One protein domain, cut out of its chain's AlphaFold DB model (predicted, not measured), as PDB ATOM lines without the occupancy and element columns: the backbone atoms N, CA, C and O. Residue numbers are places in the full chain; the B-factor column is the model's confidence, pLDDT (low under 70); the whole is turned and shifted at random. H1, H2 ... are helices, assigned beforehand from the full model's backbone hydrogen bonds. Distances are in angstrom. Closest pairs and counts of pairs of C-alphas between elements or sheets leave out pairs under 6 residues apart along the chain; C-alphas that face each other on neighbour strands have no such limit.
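This is residues 255 to 316 of the 413 residues of the protein "Predicted protein" of Naegleria gruberi (UniProt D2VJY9). What shape appears? Long helix H1 is one side of a flat, open frame; small H2 packs on H1's residues 274 to 278, and H3 runs back across an empty gap from H1. What makes it up? There are 62 printed residues with three named helices, in the order H1, H2, H3, and no named strand: all helix. It is only just extended, close to loose, with a radius of gyration of the C-alphas of 16.0 A and spans of 44 by 34 by 11 A.

What touches H1, residues 256 to 285? H2, residues 292 to 296, does; the closest C-alphas, of Cys 278 and Leu 295, are 6.8 A apart. And H3, residues 304 to 316? It is apart from both. In H1, H2 and H3 every O i to N i+4 pair is within hydrogen-bond range.

Where does H1 begin? C-alpha 256 is at (68.544, 146.512, 110.334), 42.2 A from C-alpha 285. Where does H3 end? C-alpha 316 is at (78.854, 137.568, 95.986), 19.5 A from C-alpha 304.

Is it unbroken? The printed part has no cut, and both links are short. Where is confidence low? Residues 288 to 290, 292 to 302 and 313 to 316 have pLDDT under 70.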
ATOM      1  N   ASN A 255      65.212 143.835 110.307       81.12
ATOM      2  CA  ASN A 255      66.247 143.556 111.303       81.12
ATOM      3  C   ASN A 255      67.490 144.453 111.170       81.12
ATOM      4  O   ASN A 255      68.551 144.105 111.696       81.12
ATOM      5  N   ASP A 256      67.401 145.600 110.486       83.50
ATOM      6  CA  ASP A 256      68.544 146.512 110.334       83.50
ATOM      7  C   ASP A 256      68.995 147.059 111.693       83.50
ATOM      8  O   ASP A 256      70.192 147.209 111.933       83.50
ATOM      9  N   PHE A 257      68.060 147.334 112.607       85.38
ATOM     10  CA  PHE A 257      68.394 147.805 113.952       85.38
ATOM     11  C   PHE A 257      69.168 146.746 114.746       85.38
ATOM     12  O   PHE A 257      70.227 147.060 115.287       85.38
ATOM     13  N   GLU A 258      68.691 145.499 114.751       87.00
ATOM     14  CA  GLU A 258      69.323 144.383 115.463       87.00
ATOM     15  C   GLU A 258      70.689 144.032 114.856       87.00
ATOM     16  O   GLU A 258      71.690 143.932 115.566       87.00
ATOM     17  N   SER A 259      70.777 143.970 113.525       84.75
ATOM     18  CA  SER A 259      72.036 143.722 112.810       84.75
ATOM     19  C   SER A 259      73.059 144.831 113.080       84.75
ATOM     20  O   SER A 259      74.224 144.561 113.380       84.75
ATOM     21  N   ASN A 260      72.634 146.099 113.040       90.06
ATOM     22  CA  ASN A 260      73.500 147.232 113.368       90.06
ATOM     23  C   ASN A 260      73.878 147.268 114.853       90.06
ATOM     24  O   ASN A 260      74.991 147.679 115.188       90.06
ATOM     25  N   PHE A 261      72.983 146.857 115.751       90.69
ATOM     26  CA  PHE A 261      73.259 146.747 117.179       90.69
ATOM     27  C   PHE A 261      74.342 145.697 117.446       90.69
ATOM     28  O   PHE A 261      75.353 146.023 118.076       90.69
ATOM     29  N   GLN A 262      74.199 144.496 116.881       90.62
ATOM     30  CA  GLN A 262      75.183 143.414 116.977       90.62
ATOM     31  C   GLN A 262      76.533 143.807 116.363       90.62
ATOM     32  O   GLN A 262      77.574 143.627 116.997       90.62
ATOM     33  N   LEU A 263      76.539 144.440 115.182       89.88
ATOM     34  CA  LEU A 263      77.765 144.958 114.561       89.88
ATOM     35  C   LEU A 263      78.457 145.998 115.448       89.88
ATOM     36  O   LEU A 263      79.666 145.928 115.669       89.88
ATOM     37  N   ARG A 264      77.705 146.954 116.009       90.94
ATOM     38  CA  ARG A 264      78.265 147.951 116.936       90.94
ATOM     39  C   ARG A 264      78.780 147.298 118.217       90.94
ATOM     40  O   ARG A 264      79.784 147.766 118.746       90.94
ATOM     41  N   ALA A 265      78.120 146.263 118.735       94.44
ATOM     42  CA  ALA A 265      78.580 145.515 119.904       94.44
ATOM     43  C   ALA A 265      79.900 144.780 119.611       94.44
ATOM     44  O   ALA A 265      80.866 144.961 120.356       94.44
ATOM     45  N   SER A 266      79.979 144.072 118.479       94.19
ATOM     46  CA  SER A 266      81.195 143.410 117.991       94.19
ATOM     47  C   SER A 266      82.347 144.406 117.803       94.19
ATOM     48  O   SER A 266      83.424 144.227 118.368       94.19
ATOM     49  N   HIS A 267      82.112 145.550 117.147       91.81
ATOM     50  CA  HIS A 267      83.138 146.591 116.995       91.81
ATOM     51  C   HIS A 267      83.578 147.221 118.325       91.81
ATOM     52  O   HIS A 267      84.736 147.616 118.462       91.81
ATOM     53  N   ARG A 268      82.689 147.333 119.321       91.38
ATOM     54  CA  ARG A 268      83.083 147.785 120.667       91.38
ATOM     55  C   ARG A 268      83.975 146.757 121.355       91.38
ATOM     56  O   ARG A 268      84.933 147.163 122.005       91.38
ATOM     57  N   GLN A 269      83.669 145.465 121.229       90.38
ATOM     58  CA  GLN A 269      84.504 144.386 121.766       90.38
ATOM     59  C   GLN A 269      85.871 144.351 121.075       90.38
ATOM     60  O   GLN A 269      86.884 144.356 121.768       90.38
ATOM     61  N   LEU A 270      85.904 144.447 119.743       87.44
ATOM     62  CA  LEU A 270      87.141 144.513 118.962       87.44
ATOM     63  C   LEU A 270      88.021 145.699 119.387       87.44
ATOM     64  O   LEU A 270      89.201 145.531 119.665       87.44
ATOM     65  N   ARG A 271      87.446 146.898 119.548       84.44
ATOM     66  CA  ARG A 271      88.202 148.068 120.037       84.44
ATOM     67  C   ARG A 271      88.744 147.883 121.458       84.44
ATOM     68  O   ARG A 271      89.772 148.467 121.794       84.44
ATOM     69  N   LYS A 272      88.052 147.118 122.315       88.62
ATOM     70  CA  LYS A 272      88.542 146.790 123.665       88.62
ATOM     71  C   LYS A 272      89.734 145.835 123.594       88.62
ATOM     72  O   LYS A 272      90.748 146.135 124.219       88.62
ATOM     73  N   SER A 273      89.637 144.756 122.813       85.81
ATOM     74  CA  SER A 273      90.730 143.787 122.663       85.81
ATOM     75  C   SER A 273      91.949 144.395 121.969       85.81
ATOM     76  O   SER A 273      93.068 144.186 122.425       85.81
ATOM     77  N   GLU A 274      91.761 145.233 120.944       82.31
ATOM     78  CA  GLU A 274      92.849 145.983 120.298       82.31
ATOM     79  C   GLU A 274      93.560 146.923 121.277       82.31
ATOM     80  O   GLU A 274      94.788 147.016 121.276       82.31
ATOM     81  N   LYS A 275      92.806 147.611 122.146       82.94
ATOM     82  CA  LYS A 275      93.376 148.495 123.171       82.94
ATOM     83  C   LYS A 275      94.181 147.711 124.209       82.94
ATOM     84  O   LYS A 275      95.243 148.168 124.628       82.94
ATOM     85  N   GLU A 276      93.686 146.548 124.619       84.81
ATOM     86  CA  GLU A 276      94.385 145.648 125.537       84.81
ATOM     87  C   GLU A 276      95.655 145.065 124.902       84.81
ATOM     88  O   GLU A 276      96.723 145.106 125.512       84.81
ATOM     89  N   ALA A 277      95.583 144.644 123.637       83.12
ATOM     90  CA  ALA A 277      96.734 144.194 122.864       83.12
ATOM     91  C   ALA A 277      97.789 145.304 122.699       83.12
ATOM     92  O   ALA A 277      98.970 145.054 122.932       83.12
ATOM     93  N   CYS A 278      97.380 146.544 122.389       79.06
ATOM     94  CA  CYS A 278      98.289 147.698 122.335       79.06
ATOM     95  C   CYS A 278      98.971 147.939 123.689       79.06
ATOM     96  O   CYS A 278     100.170 148.205 123.734       79.06
ATOM     97  N   LYS A 279      98.226 147.828 124.797       80.19
ATOM     98  CA  LYS A 279      98.760 148.008 126.154       80.19
ATOM     99  C   LYS A 279      99.791 146.930 126.501       80.19
ATOM    100  O   LYS A 279     100.873 147.268 126.975       80.19
ATOM    101  N   ASN A 280      99.485 145.662 126.222       82.31
ATOM    102  CA  ASN A 280     100.397 144.535 126.446       82.31
ATOM    103  C   ASN A 280     101.665 144.653 125.588       82.31
ATOM    104  O   ASN A 280     102.773 144.402 126.064       82.31
ATOM    105  N   LEU A 281     101.523 145.076 124.329       78.50
ATOM    106  CA  LEU A 281     102.654 145.312 123.438       78.50
ATOM    107  C   LEU A 281     103.526 146.482 123.919       78.50
ATOM    108  O   LEU A 281     104.748 146.358 123.949       78.50
ATOM    109  N   GLY A 282     102.908 147.583 124.353       79.56
ATOM    110  CA  GLY A 282     103.609 148.735 124.928       79.56
ATOM    111  C   GLY A 282     104.412 148.373 126.175       79.56
ATOM    112  O   GLY A 282     105.558 148.795 126.298       79.56
ATOM    113  N   GLN A 283     103.870 147.514 127.045       80.31
ATOM    114  CA  GLN A 283     104.603 146.975 128.196       80.31
ATOM    115  C   GLN A 283     105.809 146.121 127.779       80.31
ATOM    116  O   GLN A 283     106.879 146.264 128.363       80.31
ATOM    117  N   ARG A 284     105.667 145.265 126.756       78.88
ATOM    118  CA  ARG A 284     106.769 144.426 126.245       78.88
ATOM    119  C   ARG A 284     107.879 145.233 125.572       78.88
ATOM    120  O   ARG A 284     109.038 144.853 125.673       78.88
ATOM    121  N   LEU A 285     107.522 146.304 124.866       76.94
ATOM    122  CA  LEU A 285     108.459 147.140 124.108       76.94
ATOM    123  C   LEU A 285     108.965 148.360 124.895       76.94
ATOM    124  O   LEU A 285     109.826 149.078 124.396       76.94
ATOM    125  N   GLY A 286     108.434 148.627 126.094       75.19
ATOM    126  CA  GLY A 286     108.778 149.811 126.891       75.19
ATOM    127  C   GLY A 286     108.319 151.141 126.275       75.19
ATOM    128  O   GLY A 286     108.903 152.183 126.567       75.19
ATOM    129  N   ALA A 287     107.299 151.123 125.409       73.50
ATOM    130  CA  ALA A 287     106.823 152.290 124.666       73.50
ATOM    131  C   ALA A 287     105.471 152.797 125.199       73.50
ATOM    132  O   ALA A 287     104.505 152.042 125.310       73.50
ATOM    133  N   ASN A 288     105.381 154.105 125.470       64.25
ATOM    134  CA  ASN A 288     104.197 154.729 126.081       64.25
ATOM    135  C   ASN A 288     103.020 154.953 125.112       64.25
ATOM    136  O   ASN A 288     101.904 155.199 125.565       64.25
ATOM    137  N   PHE A 289     103.237 154.884 123.793       61.22
ATOM    138  CA  PHE A 289     102.197 155.151 122.794       61.22
ATOM    139  C   PHE A 289     102.257 154.145 121.640       61.22
ATOM    140  O   PHE A 289     102.865 154.389 120.601       61.22
ATOM    141  N   VAL A 290     101.620 152.993 121.840       67.06
ATOM    142  CA  VAL A 290     101.395 151.985 120.797       67.06
ATOM    143  C   VAL A 290      99.994 152.203 120.229       67.06
ATOM    144  O   VAL A 290      99.017 152.220 120.981       67.06
ATOM    145  N   ASN A 291      99.892 152.411 118.916       70.00
ATOM    146  CA  ASN A 291      98.622 152.622 118.220       70.00
ATOM    147  C   ASN A 291      98.214 151.374 117.412       70.00
ATOM    148  O   ASN A 291      99.014 150.464 117.181       70.00
ATOM    149  N   SER A 292      96.966 151.325 116.942       63.66
ATOM    150  CA  SER A 292      96.461 150.172 116.177       63.66
ATOM    151  C   SER A 292      97.253 149.897 114.889       63.66
ATOM    152  O   SER A 292      97.333 148.754 114.449       63.66
ATOM    153  N   TYR A 293      97.893 150.919 114.312       64.56
ATOM    154  CA  TYR A 293      98.742 150.779 113.127       64.56
ATOM    155  C   TYR A 293     100.020 149.978 113.426       64.56
ATOM    156  O   TYR A 293     100.360 149.066 112.678       64.56
ATOM    157  N   THR A 294     100.663 150.219 114.575       62.00
ATOM    158  CA  THR A 294     101.818 149.422 115.036       62.00
ATOM    159  C   THR A 294     101.470 147.967 115.371       62.00
ATOM    160  O   THR A 294     102.328 147.099 115.243       62.00
ATOM    161  N   LEU A 295     100.212 147.673 115.728       60.47
ATOM    162  CA  LEU A 295      99.717 146.295 115.861       60.47
ATOM    163  C   LEU A 295      99.603 145.594 114.502       60.47
ATOM    164  O   LEU A 295      99.942 144.421 114.396       60.47
ATOM    165  N   ARG A 296      99.141 146.302 113.461       59.78
ATOM    166  CA  ARG A 296      98.936 145.735 112.117       59.78
ATOM    167  C   ARG A 296     100.254 145.396 111.416       59.78
ATOM    168  O   ARG A 296     100.307 144.379 110.739       59.78
ATOM    169  N   SER A 297     101.311 146.183 111.626       57.41
ATOM    170  CA  SER A 297     102.660 145.925 111.083       57.41
ATOM    171  C   SER A 297     103.393 144.735 111.720       57.41
ATOM    172  O   SER A 297     104.482 144.393 111.273       57.41
ATOM    173  N   LEU A 298     102.827 144.120 112.765       59.53
ATOM    174  CA  LEU A 298     103.366 142.922 113.421       59.53
ATOM    175  C   LEU A 298     102.593 141.643 113.065       59.53
ATOM    176  O   LEU A 298     102.971 140.564 113.522       59.53
ATOM    177  N   LEU A 299     101.521 141.746 112.271       58.47
ATOM    178  CA  LEU A 299     100.923 140.570 111.646       58.47
ATOM    179  C   LEU A 299     101.789 140.150 110.446       58.47
ATOM    180  O   LEU A 299     102.303 141.028 109.750       58.47
ATOM    181  N   PRO A 300     101.954 138.837 110.194       59.72
ATOM    182  CA  PRO A 300     102.627 138.343 108.995       59.72
ATOM    183  C   PRO A 300     102.065 139.002 107.726       59.72
ATOM    184  O   PRO A 300     100.858 139.243 107.648       59.72
ATOM    185  N   GLU A 301     102.936 139.311 106.761       61.88
ATOM    186  CA  GLU A 301     102.539 139.917 105.484       61.88
ATOM    187  C   GLU A 301     101.457 139.073 104.792       61.88
ATOM    188  O   GLU A 301     101.527 137.843 104.768       61.88
ATOM    189  N   GLU A 302     100.436 139.755 104.267       60.56
ATOM    190  CA  GLU A 302      99.266 139.138 103.637       60.56
ATOM    191  C   GLU A 302      99.700 138.223 102.481       60.56
ATOM    192  O   GLU A 302     100.429 138.642 101.576       60.56
ATOM    193  N   THR A 303      99.240 136.970 102.490       74.44
ATOM    194  CA  THR A 303      99.498 136.054 101.377       74.44
ATOM    195  C   THR A 303      98.567 136.383 100.205       74.44
ATOM    196  O   THR A 303      97.453 136.885 100.381       74.44
ATOM    197  N   LEU A 304      98.998 136.104  98.970       72.56
ATOM    198  CA  LEU A 304      98.188 136.333  97.759       72.56
ATOM    199  C   LEU A 304      96.824 135.619  97.806       72.56
ATOM    200  O   LEU A 304      95.861 136.073  97.187       72.56
ATOM    201  N   GLU A 305      96.744 134.521  98.549       72.94
ATOM    202  CA  GLU A 305      95.564 133.674  98.713       72.94
ATOM    203  C   GLU A 305      94.473 134.380  99.536       72.94
ATOM    204  O   GLU A 305      93.307 134.403  99.127       72.94
ATOM    205  N   ASP A 306      94.855 135.075 100.612       71.12
ATOM    206  CA  ASP A 306      93.937 135.832 101.477       71.12
ATOM    207  C   ASP A 306      93.237 136.971 100.713       71.12
ATOM    208  O   ASP A 306      92.035 137.224 100.870       71.12
ATOM    209  N   GLY A 307      93.970 137.628  99.808       73.19
ATOM    210  CA  GLY A 307      93.441 138.699  98.961       73.19
ATOM    211  C   GLY A 307      92.438 138.217  97.904       73.19
ATOM    212  O   GLY A 307      91.537 138.968  97.513       73.19
ATOM    213  N   ILE A 308      92.566 136.971  97.438       78.06
ATOM    214  CA  ILE A 308      91.633 136.355  96.484       78.06
ATOM    215  C   ILE A 308      90.329 135.978  97.197       78.06
ATOM    216  O   ILE A 308      89.247 136.300  96.697       78.06
ATOM    217  N   ILE A 309      90.426 135.394  98.397       77.31
ATOM    218  CA  ILE A 309      89.274 134.996  99.220       77.31
ATOM    219  C   ILE A 309      88.413 136.222  99.574       77.31
ATOM    220  O   ILE A 309      87.199 136.218  99.350       77.31
ATOM    221  N   ALA A 310      89.034 137.323 100.009       71.12
ATOM    222  CA  ALA A 310      88.319 138.556 100.351       71.12
ATOM    223  C   ALA A 310      87.565 139.179  99.155       71.12
ATOM    224  O   ALA A 310      86.433 139.655  99.290       71.12
ATOM    225  N   LYS A 311      88.165 139.160  97.954       74.50
ATOM    226  CA  LYS A 311      87.527 139.670  96.724       74.50
ATOM    227  C   LYS A 311      86.346 138.804  96.286       74.50
ATOM    228  O   LYS A 311      85.339 139.336  95.806       74.50
ATOM    229  N   GLN A 312      86.454 137.490  96.459       74.81
ATOM    230  CA  GLN A 312      85.386 136.552  96.132       74.81
ATOM    231  C   GLN A 312      84.174 136.737  97.058       74.81
ATOM    232  O   GLN A 312      83.040 136.793  96.573       74.81
ATOM    233  N   GLU A 313      84.392 136.954  98.358       67.19
ATOM    234  CA  GLU A 313      83.304 137.254  99.296       67.19
ATOM    235  C   GLU A 313      82.588 138.574  98.981       67.19
ATOM    236  O   GLU A 313      81.353 138.625  98.996       67.19
ATOM    237  N   LEU A 314      83.324 139.636  98.633       61.44
ATOM    238  CA  LEU A 314      82.716 140.933  98.312       61.44
ATOM    239  C   LEU A 314      81.841 140.874  97.050       61.44
ATOM    240  O   LEU A 314      80.761 141.465  97.011       61.44
ATOM    241  N   SER A 315      82.286 140.135  96.028       64.00
ATOM    242  CA  SER A 315      81.582 139.999  94.746       64.00
ATOM    243  C   SER A 315      80.221 139.304  94.893       64.00
ATOM    244  O   SER A 315      79.227 139.720  94.289       64.00
ATOM    245  N   THR A 316      80.119 138.295  95.765       60.19
ATOM    246  CA  THR A 316      78.854 137.568  95.986       60.19
ATOM    247  C   THR A 316      77.760 138.416  96.649       60.19
ATOM    248  O   THR A 316      76.575 138.155  96.425       60.19
TER     249      THR A 316